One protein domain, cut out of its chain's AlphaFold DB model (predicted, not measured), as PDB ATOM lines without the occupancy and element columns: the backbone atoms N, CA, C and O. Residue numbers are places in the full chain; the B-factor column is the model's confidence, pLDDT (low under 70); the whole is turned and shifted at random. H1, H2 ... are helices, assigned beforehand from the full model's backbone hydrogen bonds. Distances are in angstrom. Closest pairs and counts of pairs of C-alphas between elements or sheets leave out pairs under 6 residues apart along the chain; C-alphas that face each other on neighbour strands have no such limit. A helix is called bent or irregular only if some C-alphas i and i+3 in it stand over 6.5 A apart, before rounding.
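This is residues 4 to 119 of the 120 residues of an uncharacterized protein of Candidatus Nomurabacteria bacterium RIFCSPHIGHO2_02_FULL_42_19 (UniProt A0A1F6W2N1). One very long helix, H1, ends in a compact head where the last part of H1 and three shorter helices, H2, H3 and H4, make a four-helix up-and-down bundle, its helices joined in a ring. Residues 4 to 40 of H1 stick out from this head as a single long arm, and the arm makes the length. The printed part has 116 residues with four named helices, H1 to H4 in chain order, no named strand, and the class all helix. The whole is extended, with a radius of gyration of the C-alphas of 26.0 A and spans of 90 by 23 by 18 A.

H1, residues 4 to 60, begins at C-alpha 4 (153.956, 116.661, 129.261) and ends at C-alpha 60 (199.371, 157.038, 73.653), 82.4 A away. It is neither bent nor irregular, but only just: C-alphas 57 and 60 are 6.2 A apart. H2 is residues 68 to 81, 20.2 A long; H3 is residues 84 to 94, 15.1 A; H4 is residues 99 to 118, 28.4 A, ending at C-alpha 118 (193.385, 152.166, 93.649).

H1 touches H2 with residues 44 to 58 alone, closest at the C-alphas of Phe 51 and Met 77, 6.2 A, a shallow tilt of 27 degrees, opposite ways. H1 touches H4 through residues 45 to 52 and 110 to 117 alone, closest at the C-alphas of Asn 45 and Val 117, 5.3 A, at a shallow tilt of 22 degrees. H3 touches H4, closest at the C-alphas of Phe 93 and Glu 105, 5.0 A, and H2, closest at those of Val 78 and Leu 87, 5.9 A. H1 and H3 are apart, as are H2 and H4. In the four helices every O i to N i+4 pair is within hydrogen-bond range.

The C-alphas of Ser 4 and Thr 98 are the two farthest apart, 90.4 A. Without residues 4 to 40, the body spans 34 by 23 by 19 A. The printed part has no cut and no long link. Residues 118 to 119 have pLDDT under 70.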
ATOM      1  N   SER A   4     153.887 115.191 129.301       84.00
ATOM      2  CA  SER A   4     153.956 116.661 129.261       84.00
ATOM      3  C   SER A   4     155.386 117.226 129.368       84.00
ATOM      4  O   SER A   4     155.728 118.154 128.641       84.00
ATOM      5  N   LYS A   5     156.262 116.633 130.195       89.25
ATOM      6  CA  LYS A   5     157.676 117.046 130.298       89.25
ATOM      7  C   LYS A   5     158.461 116.696 129.032       89.25
ATOM      8  O   LYS A   5     159.294 117.484 128.604       89.25
ATOM      9  N   ILE A   6     158.172 115.546 128.416       90.50
ATOM     10  CA  ILE A   6     158.790 115.133 127.145       90.50
ATOM     11  C   ILE A   6     158.379 116.095 126.023       90.50
ATOM     12  O   ILE A   6     159.239 116.572 125.290       90.50
ATOM     13  N   THR A   7     157.089 116.436 125.930       91.38
ATOM     14  CA  THR A   7     156.580 117.402 124.944       91.38
ATOM     15  C   THR A   7     157.202 118.788 125.128       91.38
ATOM     16  O   THR A   7     157.619 119.393 124.147       91.38
ATOM     17  N   LEU A   8     157.334 119.269 126.372       93.06
ATOM     18  CA  LEU A   8     157.975 120.556 126.669       93.06
ATOM     19  C   LEU A   8     159.441 120.588 126.208       93.06
ATOM     20  O   LEU A   8     159.866 121.555 125.582       93.06
ATOM     21  N   ILE A   9     160.199 119.521 126.480       93.88
ATOM     22  CA  ILE A   9     161.600 119.390 126.050       93.88
ATOM     23  C   ILE A   9     161.700 119.405 124.518       93.88
ATOM     24  O   ILE A   9     162.552 120.095 123.966       93.88
ATOM     25  N   LEU A  10     160.801 118.699 123.828       91.94
ATOM     26  CA  LEU A  10     160.740 118.672 122.364       91.94
ATOM     27  C   LEU A  10     160.468 120.059 121.766       91.94
ATOM     28  O   LEU A  10     161.138 120.456 120.814       91.94
ATOM     29  N   ILE A  11     159.535 120.817 122.351       93.81
ATOM     30  CA  ILE A  11     159.239 122.196 121.936       93.81
ATOM     31  C   ILE A  11     160.467 123.093 122.135       93.81
ATOM     32  O   ILE A  11     160.814 123.864 121.244       93.81
ATOM     33  N   LEU A  12     161.160 122.967 123.267       93.56
ATOM     34  CA  LEU A  12     162.378 123.729 123.559       93.56
ATOM     35  C   LEU A  12     163.500 123.444 122.553       93.56
ATOM     36  O   LEU A  12     164.129 124.379 122.060       93.56
ATOM     37  N   ILE A  13     163.715 122.174 122.203       94.56
ATOM     38  CA  ILE A  13     164.706 121.777 121.192       94.56
ATOM     39  C   ILE A  13     164.336 122.348 119.819       94.56
ATOM     40  O   ILE A  13     165.202 122.878 119.125       94.56
ATOM     41  N   LEU A  14     163.055 122.296 119.441       93.12
ATOM     42  CA  LEU A  14     162.580 122.872 118.183       93.12
ATOM     43  C   LEU A  14     162.784 124.390 118.142       93.12
ATOM     44  O   LEU A  14     163.259 124.909 117.134       93.12
ATOM     45  N   LEU A  15     162.474 125.107 119.224       94.38
ATOM     46  CA  LEU A  15     162.671 126.557 119.300       94.38
ATOM     47  C   LEU A  15     164.154 126.934 119.203       94.38
ATOM     48  O   LEU A  15     164.509 127.815 118.421       94.38
ATOM     49  N   LEU A  16     165.026 126.233 119.931       94.94
ATOM     50  CA  LEU A  16     166.473 126.458 119.876       94.94
ATOM     51  C   LEU A  16     167.051 126.142 118.492       94.94
ATOM     52  O   LEU A  16     167.868 126.907 117.984       94.94
ATOM     53  N   GLY A  17     166.594 125.060 117.856       92.50
ATOM     54  CA  GLY A  17     166.992 124.703 116.496       92.50
ATOM     55  C   GLY A  17     166.605 125.783 115.486       92.50
ATOM     56  O   GLY A  17     167.454 126.258 114.736       92.50
ATOM     57  N   ASN A  18     165.349 126.239 115.510       92.94
ATOM     58  CA  ASN A  18     164.873 127.300 114.617       92.94
ATOM     59  C   ASN A  18     165.614 128.627 114.837       92.94
ATOM     60  O   ASN A  18     165.945 129.317 113.871       92.94
ATOM     61  N   PHE A  19     165.915 128.971 116.092       94.50
ATOM     62  CA  PHE A  19     166.707 130.154 116.421       94.50
ATOM     63  C   PHE A  19     168.136 130.050 115.868       94.50
ATOM     64  O   PHE A  19     168.600 130.962 115.183       94.50
ATOM     65  N   PHE A  20     168.807 128.914 116.085       94.62
ATOM     66  CA  PHE A  20     170.142 128.658 115.546       94.62
ATOM     67  C   PHE A  20     170.170 128.734 114.013       94.62
ATOM     68  O   PHE A  20     171.033 129.408 113.444       94.62
ATOM     69  N   PHE A  21     169.204 128.101 113.339       93.62
ATOM     70  CA  PHE A  21     169.099 128.147 111.880       93.62
ATOM     71  C   PHE A  21     168.844 129.562 111.361       93.62
ATOM     72  O   PHE A  21     169.451 129.957 110.369       93.62
ATOM     73  N   SER A  22     168.020 130.347 112.056       92.38
ATOM     74  CA  SER A  22     167.743 131.737 111.688       92.38
ATOM     75  C   SER A  22     169.005 132.602 111.774       92.38
ATOM     76  O   SER A  22     169.335 133.300 110.817       92.38
ATOM     77  N   VAL A  23     169.772 132.511 112.868       92.94
ATOM     78  CA  VAL A  23     171.049 133.239 113.016       92.94
ATOM     79  C   VAL A  23     172.043 132.845 111.918       92.94
ATOM     80  O   VAL A  23     172.661 133.714 111.301       92.94
ATOM     81  N   LYS A  24     172.172 131.544 111.628       91.62
ATOM     82  CA  LYS A  24     173.028 131.051 110.539       91.62
ATOM     83  C   LYS A  24     172.591 131.582 109.175       91.62
ATOM     84  O   LYS A  24     173.439 132.055 108.424       91.62
ATOM     85  N   TYR A  25     171.295 131.551 108.881       90.56
ATOM     86  CA  TYR A  25     170.739 132.048 107.626       90.56
ATOM     87  C   TYR A  25     171.046 133.537 107.415       90.56
ATOM     88  O   TYR A  25     171.560 133.916 106.364       90.56
ATOM     89  N   PHE A  26     170.829 134.378 108.433       89.50
ATOM     90  CA  PHE A  26     171.150 135.806 108.349       89.50
ATOM     91  C   PHE A  26     172.652 136.075 108.184       89.50
ATOM     92  O   PHE A  26     173.029 136.976 107.435       89.50
ATOM     93  N   SER A  27     173.510 135.294 108.847       86.19
ATOM     94  CA  SER A  27     174.965 135.419 108.695       86.19
ATOM     95  C   SER A  27     175.413 135.115 107.263       86.19
ATOM     96  O   SER A  27     176.162 135.898 106.684       86.19
ATOM     97  N   ILE A  28     174.906 134.026 106.675       85.69
ATOM     98  CA  ILE A  28     175.218 133.623 105.294       85.69
ATOM     99  C   ILE A  28     174.719 134.676 104.299       85.69
ATOM    100  O   ILE A  28     175.434 135.049 103.372       85.69
ATOM    101  N   LEU A  29     173.513 135.213 104.510       84.38
ATOM    102  CA  LEU A  29     172.956 136.253 103.645       84.38
ATOM    103  C   LEU A  29     173.828 137.521 103.639       84.38
ATOM    104  O   LEU A  29     174.007 138.157 102.600       84.38
ATOM    105  N   LYS A  30     174.375 137.898 104.800       81.75
ATOM    106  CA  LYS A  30     175.269 139.054 104.931       81.75
ATOM    107  C   LYS A  30     176.598 138.828 104.206       81.75
ATOM    108  O   LYS A  30     177.047 139.719 103.491       81.75
ATOM    109  N   GLU A  31     177.191 137.649 104.365       80.38
ATOM    110  CA  GLU A  31     178.447 137.266 103.709       80.38
ATOM    111  C   GLU A  31     178.300 137.207 102.178       80.38
ATOM    112  O   GLU A  31     179.153 137.719 101.452       80.38
ATOM    113  N   SER A  32     177.166 136.696 101.684       76.88
ATOM    114  CA  SER A  32     176.841 136.687 100.250       76.88
ATOM    115  C   SER A  32     176.783 138.102  99.676       76.88
ATOM    116  O   SER A  32     177.420 138.379  98.664       76.88
ATOM    117  N   ARG A  33     176.094 139.032 100.353       78.94
ATOM    118  CA  ARG A  33     176.010 140.434  99.904       78.94
ATOM    119  C   ARG A  33     177.373 141.116  99.878       78.94
ATOM    120  O   ARG A  33     177.666 141.849  98.944       78.94
ATOM    121  N   GLN A  34     178.211 140.876 100.886       79.75
ATOM    122  CA  GLN A  34     179.567 141.434 100.916       79.75
ATOM    123  C   GLN A  34     180.416 140.889  99.764       79.75
ATOM    124  O   GLN A  34     181.077 141.657  99.067       79.75
ATOM    125  N   THR A  35     180.335 139.584  99.511       79.38
ATOM    126  CA  THR A  35     181.046 138.933  98.405       79.38
ATOM    127  C   THR A  35     180.590 139.473  97.048       79.38
ATOM    128  O   THR A  35     181.428 139.789  96.211       79.38
ATOM    129  N   GLU A  36     179.284 139.659  96.846       79.81
ATOM    130  CA  GLU A  36     178.733 140.284  95.637       79.81
ATOM    131  C   GLU A  36     179.241 141.717  95.452       79.81
ATOM    132  O   GLU A  36     179.686 142.070  94.364       79.81
ATOM    133  N   THR A  37     179.253 142.535  96.511       80.31
ATOM    134  CA  THR A  37     179.760 143.915  96.411       80.31
ATOM    135  C   THR A  37     181.248 143.976  96.077       80.31
ATOM    136  O   THR A  37     181.652 144.796  95.255       80.31
ATOM    137  N   LEU A  38     182.060 143.088  96.660       79.62
ATOM    138  CA  LEU A  38     183.488 142.990  96.354       79.62
ATOM    139  C   LEU A  38     183.716 142.505  94.920       79.62
ATOM    140  O   LEU A  38     184.586 143.027  94.229       79.62
ATOM    141  N   LEU A  39     182.910 141.549  94.456       81.25
ATOM    142  CA  LEU A  39     182.975 141.039  93.091       81.25
ATOM    143  C   LEU A  39     182.606 142.114  92.061       81.25
ATOM    144  O   LEU A  39     183.284 142.246  91.046       81.25
ATOM    145  N   GLU A  40     181.555 142.897  92.307       80.81
ATOM    146  CA  GLU A  40     181.167 143.998  91.416       80.81
ATOM    147  C   GLU A  40     182.202 145.134  91.417       80.81
ATOM    148  O   GLU A  40     182.515 145.686  90.354       80.81
ATOM    149  N   ALA A  41     182.812 145.436  92.569       79.06
ATOM    150  CA  ALA A  41     183.938 146.366  92.643       79.06
ATOM    151  C   ALA A  41     185.145 145.850  91.838       79.06
ATOM    152  O   ALA A  41     185.718 146.587  91.037       79.06
ATOM    153  N   GLN A  42     185.479 144.562  91.966       83.44
ATOM    154  CA  GLN A  42     186.562 143.939  91.206       83.44
ATOM    155  C   GLN A  42     186.301 143.980  89.695       83.44
ATOM    156  O   GLN A  42     187.166 144.421  88.944       83.44
ATOM    157  N   LYS A  43     185.099 143.603  89.240       83.94
ATOM    158  CA  LYS A  43     184.722 143.684  87.817       83.94
ATOM    159  C   LYS A  43     184.833 145.106  87.271       83.94
ATOM    160  O   LYS A  43     185.217 145.294  86.119       83.94
ATOM    161  N   THR A  44     184.467 146.104  88.073       82.62
ATOM    162  CA  THR A  44     184.606 147.513  87.689       82.62
ATOM    163  C   THR A  44     186.081 147.878  87.525       82.62
ATOM    164  O   THR A  44     186.451 148.442  86.495       82.62
ATOM    165  N   ASN A  45     186.935 147.478  88.469       85.19
ATOM    166  CA  ASN A  45     188.379 147.709  88.389       85.19
ATOM    167  C   ASN A  45     189.007 147.028  87.168       85.19
ATOM    168  O   ASN A  45     189.797 147.658  86.467       85.19
ATOM    169  N   ASP A  46     188.612 145.788  86.873       89.50
ATOM    170  CA  ASP A  46     189.096 145.044  85.707       89.50
ATOM    171  C   ASP A  46     188.746 145.768  84.400       89.50
ATOM    172  O   ASP A  46     189.609 145.942  83.540       89.50
ATOM    173  N   LYS A  47     187.513 146.277  84.269       92.69
ATOM    174  CA  LYS A  47     187.092 147.060  83.096       92.69
ATOM    175  C   LYS A  47     187.862 148.375  82.958       92.69
ATOM    176  O   LYS A  47     188.276 148.729  81.854       92.69
ATOM    177  N   VAL A  48     188.051 149.109  84.059       93.44
ATOM    178  CA  VAL A  48     188.816 150.371  84.061       93.44
ATOM    179  C   VAL A  48     190.267 150.107  83.661       93.44
ATOM    180  O   VAL A  48     190.824 150.839  82.842       93.44
ATOM    181  N   LEU A  49     190.866 149.035  84.186       93.81
ATOM    182  CA  LEU A  49     192.222 148.621  83.847       93.81
ATOM    183  C   LEU A  49     192.337 148.197  82.378       93.81
ATOM    184  O   LEU A  49     193.281 148.608  81.704       93.81
ATOM    185  N   GLU A  50     191.382 147.420  81.867       94.94
ATOM    186  CA  GLU A  50     191.339 147.006  80.461       94.94
ATOM    187  C   GLU A  50     191.262 148.223  79.531       94.94
ATOM    188  O   GLU A  50     192.035 148.329  78.574       94.94
ATOM    189  N   PHE A  51     190.384 149.185  79.842       95.88
ATOM    190  CA  PHE A  51     190.308 150.448  79.113       95.88
ATOM    191  C   PHE A  51     191.635 151.207  79.156       95.88
ATOM    192  O   PHE A  51     192.147 151.587  78.104       95.88
ATOM    193  N   ALA A  52     192.223 151.390  80.341       94.94
ATOM    194  CA  ALA A  52     193.483 152.109  80.497       94.94
ATOM    195  C   ALA A  52     194.612 151.458  79.683       94.94
ATOM    196  O   ALA A  52     195.343 152.145  78.968       94.94
ATOM    197  N   GLN A  53     194.732 150.128  79.732       94.81
ATOM    198  CA  GLN A  53     195.720 149.381  78.955       94.81
ATOM    199  C   GLN A  53     195.509 149.550  77.449       94.81
ATOM    200  O   GLN A  53     196.470 149.813  76.719       94.81
ATOM    201  N   PHE A  54     194.263 149.425  76.983       96.19
ATOM    202  CA  PHE A  54     193.927 149.582  75.571       96.19
ATOM    203  C   PHE A  54     194.210 151.009  75.085       96.19
ATOM    204  O   PHE A  54     194.868 151.193  74.064       96.19
ATOM    205  N   PHE A  55     193.807 152.016  75.860       95.19
ATOM    206  CA  PHE A  55     194.055 153.426  75.574       95.19
ATOM    207  C   PHE A  55     195.550 153.755  75.499       95.19
ATOM    208  O   PHE A  55     196.014 154.340  74.519       95.19
ATOM    209  N   ILE A  56     196.335 153.325  76.488       94.44
ATOM    210  CA  ILE A  56     197.786 153.539  76.487       94.44
ATOM    211  C   ILE A  56     198.417 152.895  75.249       94.44
ATOM    212  O   ILE A  56     199.248 153.511  74.583       94.44
ATOM    213  N   LYS A  57     198.040 151.654  74.936       95.00
ATOM    214  CA  LYS A  57     198.657 150.890  73.853       95.00
ATOM    215  C   LYS A  57     198.303 151.439  72.472       95.00
ATOM    216  O   LYS A  57     199.199 151.606  71.652       95.00
ATOM    217  N   GLU A  58     197.024 151.690  72.224       95.06
ATOM    218  CA  GLU A  58     196.510 151.986  70.884       95.06
ATOM    219  C   GLU A  58     196.376 153.486  70.598       95.06
ATOM    220  O   GLU A  58     196.174 153.861  69.447       95.06
ATOM    221  N   VAL A  59     196.505 154.350  71.616       92.56
ATOM    222  CA  VAL A  59     196.491 155.814  71.447       92.56
ATOM    223  C   VAL A  59     197.811 156.434  71.872       92.56
ATOM    224  O   VAL A  59     198.502 157.009  71.040       92.56
ATOM    225  N   LEU A  60     198.200 156.307  73.144       92.25
ATOM    226  CA  LEU A  60     199.371 157.038  73.653       92.25
ATOM    227  C   LEU A  60     200.696 156.522  73.083       92.25
ATOM    228  O   LEU A  60     201.639 157.286  72.906       92.25
ATOM    229  N   LYS A  61     200.773 155.221  72.795       93.19
ATOM    230  CA  LYS A  61     201.944 154.574  72.189       93.19
ATOM    231  C   LYS A  61     201.813 154.390  70.675       93.19
ATOM    232  O   LYS A  61     202.640 153.701  70.076       93.19
ATOM    233  N   ALA A  62     200.772 154.946  70.057       91.75
ATOM    234  CA  ALA A  62     200.554 154.796  68.630       91.75
ATOM    235  C   ALA A  62     201.593 155.601  67.839       91.75
ATOM    236  O   ALA A  62     201.725 156.809  67.994       91.75
ATOM    237  N   ASN A  63     202.300 154.927  66.934       86.69
ATOM    238  CA  ASN A  63     203.241 155.570  66.007       86.69
ATOM    239  C   ASN A  63     202.561 156.043  64.709       86.69
ATOM    240  O   ASN A  63     203.227 156.459  63.763       86.69
ATOM    241  N   LYS A  64     201.241 155.871  64.615       89.19
ATOM    242  CA  LYS A  64     200.412 156.162  63.445       89.19
ATOM    243  C   LYS A  64     199.092 156.752  63.914       89.19
ATOM    244  O   LYS A  64     198.741 156.638  65.086       89.19
ATOM    245  N   GLU A  65     198.352 157.335  62.980       88.25
ATOM    246  CA  GLU A  65     197.005 157.806  63.263       88.25
ATOM    247  C   GLU A  65     196.117 156.660  63.775       88.25
ATOM    248  O   GLU A  65     196.081 155.564  63.208       88.25
ATOM    249  N   VAL A  66     195.389 156.933  64.856       91.06
ATOM    250  CA  VAL A  66     194.442 155.995  65.463       91.06
ATOM    251  C   VAL A  66     193.276 155.760  64.505       91.06
ATOM    252  O   VAL A  66     192.594 156.715  64.122       91.06
ATOM    253  N   SER A  67     193.020 154.500  64.145       93.88
ATOM    254  CA  SER A  67     191.956 154.129  63.204       93.88
ATOM    255  C   SER A  67     190.555 154.404  63.762       93.88
ATOM    256  O   SER A  67     190.341 154.409  64.974       93.88
ATOM    257  N   PHE A  68     189.569 154.578  62.874       93.75
ATOM    258  CA  PHE A  68     188.164 154.751  63.268       93.75
ATOM    259  C   PHE A  68     187.653 153.598  64.144       93.75
ATOM    260  O   PHE A  68     187.017 153.843  65.164       93.75
ATOM    261  N   GLU A  69     187.980 152.352  63.790       95.00
ATOM    262  CA  GLU A  69     187.611 151.168  64.576       95.00
ATOM    263  C   GLU A  69     188.159 151.243  66.007       95.00
ATOM    264  O   GLU A  69     187.435 150.988  66.969       95.00
ATOM    265  N   THR A  70     189.414 151.674  66.160       94.62
ATOM    266  CA  THR A  70     190.043 151.847  67.475       94.62
ATOM    267  C   THR A  70     189.345 152.939  68.284       94.62
ATOM    268  O   THR A  70     189.051 152.731  69.460       94.62
ATOM    269  N   ARG A  71     189.017 154.078  67.654       93.75
ATOM    270  CA  ARG A  71     188.268 155.175  68.297       93.75
ATOM    271  C   ARG A  71     186.886 154.713  68.755       93.75
ATOM    272  O   ARG A  71     186.515 154.958  69.898       93.75
ATOM    273  N   LEU A  72     186.154 153.995  67.902       95.62
ATOM    274  CA  LEU A  72     184.837 153.451  68.234       95.62
ATOM    275  C   LEU A  72     184.919 152.445  69.387       95.62
ATOM    276  O   LEU A  72     184.077 152.448  70.283       95.62
ATOM    277  N   LYS A  73     185.947 151.593  69.389       96.81
ATOM    278  CA  LYS A  73     186.170 150.642  70.478       96.81
ATOM    279  C   LYS A  73     186.447 151.357  71.801       96.81
ATOM    280  O   LYS A  73     185.833 150.990  72.795       96.81
ATOM    281  N   LEU A  74     187.301 152.380  71.810       96.31
ATOM    282  CA  LEU A  74     187.567 153.195  73.003       96.31
ATOM    283  C   LEU A  74     186.296 153.860  73.527       96.31
ATOM    284  O   LEU A  74     185.999 153.738  74.709       96.31
ATOM    285  N   GLU A  75     185.515 154.481  72.645       95.56
ATOM    286  CA  GLU A  75     184.247 155.122  73.001       95.56
ATOM    287  C   GLU A  75     183.276 154.131  73.661       95.56
ATOM    288  O   GLU A  75     182.698 154.410  74.712       95.56
ATOM    289  N   ASN A  76     183.145 152.934  73.087       96.88
ATOM    290  CA  ASN A  76     182.315 151.878  73.658       96.88
ATOM    291  C   ASN A  76     182.859 151.387  75.003       96.88
ATOM    292  O   ASN A  76     182.080 151.175  75.927       96.88
ATOM    293  N   MET A  77     184.178 151.222  75.135       96.50
ATOM    294  CA  MET A  77     184.799 150.818  76.398       96.50
ATOM    295  C   MET A  77     184.518 151.840  77.497       96.50
ATOM    296  O   MET A  77     184.023 151.442  78.544       96.50
ATOM    297  N   VAL A  78     184.735 153.136  77.239       95.75
ATOM    298  CA  VAL A  78     184.462 154.220  78.200       95.75
ATOM    299  C   VAL A  78     182.989 154.251  78.600       95.75
ATOM    300  O   VAL A  78     182.680 154.305  79.788       95.75
ATOM    301  N   ARG A  79     182.065 154.154  77.635       94.62
ATOM    302  CA  ARG A  79     180.619 154.095  77.921       94.62
ATOM    303  C   ARG A  79     180.248 152.878  78.768       94.62
ATOM    304  O   ARG A  79     179.440 152.996  79.686       94.62
ATOM    305  N   ASN A  80     180.875 151.732  78.509       94.56
ATOM    306  CA  ASN A  80     180.642 150.486  79.241       94.56
ATOM    307  C   ASN A  80     181.223 150.478  80.666       94.56
ATOM    308  O   ASN A  80     180.876 149.582  81.445       94.56
ATOM    309  N   LEU A  81     182.079 151.444  81.023       92.56
ATOM    310  CA  LEU A  81     182.522 151.635  82.408       92.56
ATOM    311  C   LEU A  81     181.376 152.114  83.305       92.56
ATOM    312  O   LEU A  81     181.390 151.829  84.498       92.56
ATOM    313  N   GLY A  82     180.395 152.835  82.748       90.75
ATOM    314  CA  GLY A  82     179.298 153.424  83.523       90.75
ATOM    315  C   GLY A  82     179.742 154.524  84.497       90.75
ATOM    316  O   GLY A  82     178.980 154.887  85.388       90.75
ATOM    317  N   ASP A  83     180.962 155.050  84.347       92.12
ATOM    318  CA  ASP A  83     181.511 156.108  85.196       92.12
ATOM    319  C   ASP A  83     181.445 157.460  84.474       92.12
ATOM    320  O   ASP A  83     182.201 157.732  83.537       92.12
ATOM    321  N   GLU A  84     180.532 158.322  84.924       93.25
ATOM    322  CA  GLU A  84     180.303 159.643  84.328       93.25
ATOM    323  C   GLU A  84     181.538 160.547  84.381       93.25
ATOM    324  O   GLU A  84     181.741 161.350  83.471       93.25
ATOM    325  N   LYS A  85     182.393 160.415  85.408       94.50
ATOM    326  CA  LYS A  85     183.610 161.231  85.514       94.50
ATOM    327  C   LYS A  85     184.617 160.822  84.450       94.50
ATOM    328  O   LYS A  85     185.184 161.693  83.794       94.50
ATOM    329  N   ILE A  86     184.809 159.515  84.258       95.00
ATOM    330  CA  ILE A  86     185.699 159.000  83.210       95.00
ATOM    331  C   ILE A  86     185.162 159.395  81.830       95.00
ATOM    332  O   ILE A  86     185.928 159.886  81.005       95.00
ATOM    333  N   LEU A  87     183.855 159.256  81.587       96.06
ATOM    334  CA  LEU A  87     183.238 159.630  80.310       96.06
ATOM    335  C   LEU A  87     183.353 161.131  80.013       96.06
ATOM    336  O   LEU A  87     183.717 161.509  78.901       96.06
ATOM    337  N   ALA A  88     183.078 161.988  80.998       96.88
ATOM    338  CA  ALA A  88     183.210 163.433  80.837       96.88
ATOM    339  C   ALA A  88     184.661 163.833  80.546       96.88
ATOM    340  O   ALA A  88     184.921 164.651  79.666       96.88
ATOM    341  N   GLN A  89     185.615 163.230  81.257       97.25
ATOM    342  CA  GLN A  89     187.033 163.498  81.054       97.25
ATOM    343  C   GLN A  89     187.528 162.993  79.688       97.25
ATOM    344  O   GLN A  89     188.300 163.671  79.013       97.25
ATOM    345  N   TRP A  90     187.039 161.834  79.245       96.69
ATOM    346  CA  TRP A  90     187.289 161.306  77.907       96.69
ATOM    347  C   TRP A  90     186.761 162.238  76.807       96.69
ATOM    348  O   TRP A  90     187.499 162.547  75.873       96.69
ATOM    349  N   SER A  91     185.532 162.747  76.942       95.81
ATOM    350  CA  SER A  91     184.948 163.705  75.992       95.81
ATOM    351  C   SER A  91     185.824 164.955  75.860       95.81
ATOM    352  O   SER A  91     186.224 165.288  74.743       95.81
ATOM    353  N   LYS A  92     186.267 165.555  76.976       96.75
ATOM    354  CA  LYS A  92     187.212 166.690  76.955       96.75
ATOM    355  C   LYS A  92     188.507 166.382  76.205       96.75
ATOM    356  O   LYS A  92     188.988 167.210  75.429       96.75
ATOM    357  N   PHE A  93     189.068 165.189  76.408       95.94
ATOM    358  CA  PHE A  93     190.249 164.751  75.668       95.94
ATOM    359  C   PHE A  93     189.967 164.670  74.160       95.94
ATOM    360  O   PHE A  93     190.702 165.254  73.367       95.94
ATOM    361  N   THR A  94     188.885 164.002  73.753       94.00
ATOM    362  CA  THR A  94     188.544 163.830  72.329       94.00
ATOM    363  C   THR A  94     188.136 165.125  71.625       94.00
ATOM    364  O   THR A  94     188.319 165.252  70.416       94.00
ATOM    365  N   GLU A  95     187.613 166.096  72.371       95.44
ATOM    366  CA  GLU A  95     187.169 167.402  71.871       95.44
ATOM    367  C   GLU A  95     188.273 168.472  71.928       95.44
ATOM    368  O   GLU A  95     188.076 169.608  71.481       95.44
ATOM    369  N   SER A  96     189.447 168.125  72.463       95.62
ATOM    370  CA  SER A  96     190.578 169.040  72.580       95.62
ATOM    371  C   SER A  96     191.049 169.525  71.208       95.62
ATOM    372  O   SER A  96     191.366 168.746  70.312       95.62
ATOM    373  N   LYS A  97     191.125 170.851  71.050       93.38
ATOM    374  CA  LYS A  97     191.483 171.508  69.777       93.38
ATOM    375  C   LYS A  97     192.977 171.780  69.621       93.38
ATOM    376  O   LYS A  97     193.429 172.104  68.527       93.38
ATOM    377  N   THR A  98     193.728 171.711  70.717       94.69
ATOM    378  CA  THR A  98     195.169 171.959  70.740       94.69
ATOM    379  C   THR A  98     195.878 170.786  71.389       94.69
ATOM    380  O   THR A  98     195.324 170.116  72.261       94.69
ATOM    381  N   GLU A  99     197.126 170.565  70.992       91.25
ATOM    382  CA  GLU A  99     197.955 169.523  71.591       91.25
ATOM    383  C   GLU A  99     198.140 169.751  73.095       91.25
ATOM    384  O   GLU A  99     197.997 168.816  73.872       91.25
ATOM    385  N   SER A 100     198.375 170.996  73.522       94.69
ATOM    386  CA  SER A 100     198.513 171.328  74.945       94.69
ATOM    387  C   SER A 100     197.264 170.954  75.748       94.69
ATOM    388  O   SER A 100     197.391 170.352  76.809       94.69
ATOM    389  N   SER A 101     196.070 171.272  75.230       94.94
ATOM    390  CA  SER A 101     194.797 170.894  75.859       94.94
ATOM    391  C   SER A 101     194.646 169.377  75.895       94.94
ATOM    392  O   SER A 101     194.362 168.815  76.943       94.94
ATOM    393  N   ALA A 102     194.912 168.690  74.782       93.12
ATOM    394  CA  ALA A 102     194.814 167.235  74.730       93.12
ATOM    395  C   ALA A 102     195.772 166.573  75.733       93.12
ATOM    396  O   ALA A 102     195.380 165.654  76.443       93.12
ATOM    397  N   GLN A 103     197.009 167.063  75.845       93.56
ATOM    398  CA  GLN A 103     197.989 166.556  76.807       93.56
ATOM    399  C   GLN A 103     197.554 166.773  78.261       93.56
ATOM    400  O   GLN A 103     197.799 165.903  79.096       93.56
ATOM    401  N   GLU A 104     196.941 167.912  78.580       96.88
ATOM    402  CA  GLU A 104     196.375 168.173  79.907       96.88
ATOM    403  C   GLU A 104     195.224 167.210  80.212       96.88
ATOM    404  O   GLU A 104     195.251 166.510  81.225       96.88
ATOM    405  N   GLU A 105     194.272 167.071  79.290       96.62
ATOM    406  CA  GLU A 105     193.106 166.216  79.506       96.62
ATOM    407  C   GLU A 105     193.456 164.719  79.541       96.62
ATOM    408  O   GLU A 105     192.819 163.966  80.281       96.62
ATOM    409  N   VAL A 106     194.503 164.277  78.827       95.31
ATOM    410  CA  VAL A 106     195.061 162.919  78.972       95.31
ATOM    411  C   VAL A 106     195.635 162.702  80.366       95.31
ATOM    412  O   VAL A 106     195.399 161.647  80.949       95.31
ATOM    413  N   LYS A 107     196.399 163.658  80.910       96.00
ATOM    414  CA  LYS A 107     196.985 163.524  82.257       96.00
ATOM    415  C   LYS A 107     195.887 163.401  83.309       96.00
ATOM    416  O   LYS A 107     195.928 162.467  84.104       96.00
ATOM    417  N   ASN A 108     194.880 164.267  83.227       96.81
ATOM    418  CA  ASN A 108     193.705 164.234  84.095       96.81
ATOM    419  C   ASN A 108     192.944 162.903  83.959       96.81
ATOM    420  O   ASN A 108     192.537 162.308  84.954       96.81
ATOM    421  N   LEU A 109     192.783 162.387  82.733       96.00
ATOM    422  CA  LEU A 109     192.156 161.085  82.508       96.00
ATOM    423  C   LEU A 109     192.954 159.956  83.168       96.00
ATOM    424  O   LEU A 109     192.376 159.134  83.874       96.00
ATOM    425  N   LEU A 110     194.272 159.915  82.965       94.69
ATOM    426  CA  LEU A 110     195.138 158.897  83.562       94.69
ATOM    427  C   LEU A 110     195.114 158.950  85.093       94.69
ATOM    428  O   LEU A 110     195.091 157.898  85.726       94.69
ATOM    429  N   GLU A 111     195.077 160.145  85.681       95.00
ATOM    430  CA  GLU A 111     194.937 160.328  87.126       95.00
ATOM    431  C   GLU A 111     193.636 159.696  87.643       95.00
ATOM    432  O   GLU A 111     193.691 158.816  88.503       95.00
ATOM    433  N   ILE A 112     192.489 160.029  87.039       94.25
ATOM    434  CA  ILE A 112     191.185 159.459  87.421       94.25
ATOM    435  C   ILE A 112     191.180 157.933  87.271       94.25
ATOM    436  O   ILE A 112     190.679 157.226  88.146       94.25
ATOM    437  N   LEU A 113     191.734 157.402  86.176       92.81
ATOM    438  CA  LEU A 113     191.799 155.956  85.952       92.81
ATOM    439  C   LEU A 113     192.608 155.255  87.049       92.81
ATOM    440  O   LEU A 113     192.181 154.224  87.566       92.81
ATOM    441  N   VAL A 114     193.753 155.820  87.441       90.62
ATOM    442  CA  VAL A 114     194.598 155.259  88.504       90.62
ATOM    443  C   VAL A 114     193.921 155.359  89.869       90.62
ATOM    444  O   VAL A 114     193.977 154.398  90.636       90.62
ATOM    445  N   GLU A 115     193.264 156.477  90.181       90.31
ATOM    446  CA  GLU A 115     192.488 156.626  91.416       90.31
ATOM    447  C   GLU A 115     191.392 155.565  91.516       90.31
ATOM    448  O   GLU A 115     191.253 154.907  92.544       90.31
ATOM    449  N   LYS A 116     190.655 155.340  90.426       85.00
ATOM    450  CA  LYS A 116     189.556 154.369  90.376       85.00
ATOM    451  C   LYS A 116     190.030 152.931  90.544       85.00
ATOM    452  O   LYS A 116     189.359 152.161  91.215       85.00
ATOM    453  N   VAL A 117     191.202 152.594  90.007       83.12
ATOM    454  CA  VAL A 117     191.825 151.277  90.211       83.12
ATOM    455  C   VAL A 117     192.359 151.112  91.642       83.12
ATOM    456  O   VAL A 117     192.370 149.998  92.161       83.12
ATOM    457  N   LYS A 118     192.805 152.198  92.294       66.88
ATOM    458  CA  LYS A 118     193.385 152.166  93.649       66.88
ATOM    459  C   LYS A 118     192.370 152.050  94.779       66.88
ATOM    460  O   LYS A 118     192.757 151.583  95.847       66.88
ATOM    461  N   VAL A 119     191.137 152.519  94.601       53.59
ATOM    462  CA  VAL A 119     190.141 152.497  95.681       53.59
ATOM    463  C   VAL A 119     189.612 151.068  95.862       53.59
ATOM    464  O   VAL A 119     188.653 150.646  95.217       53.59
TER     465      VAL A 119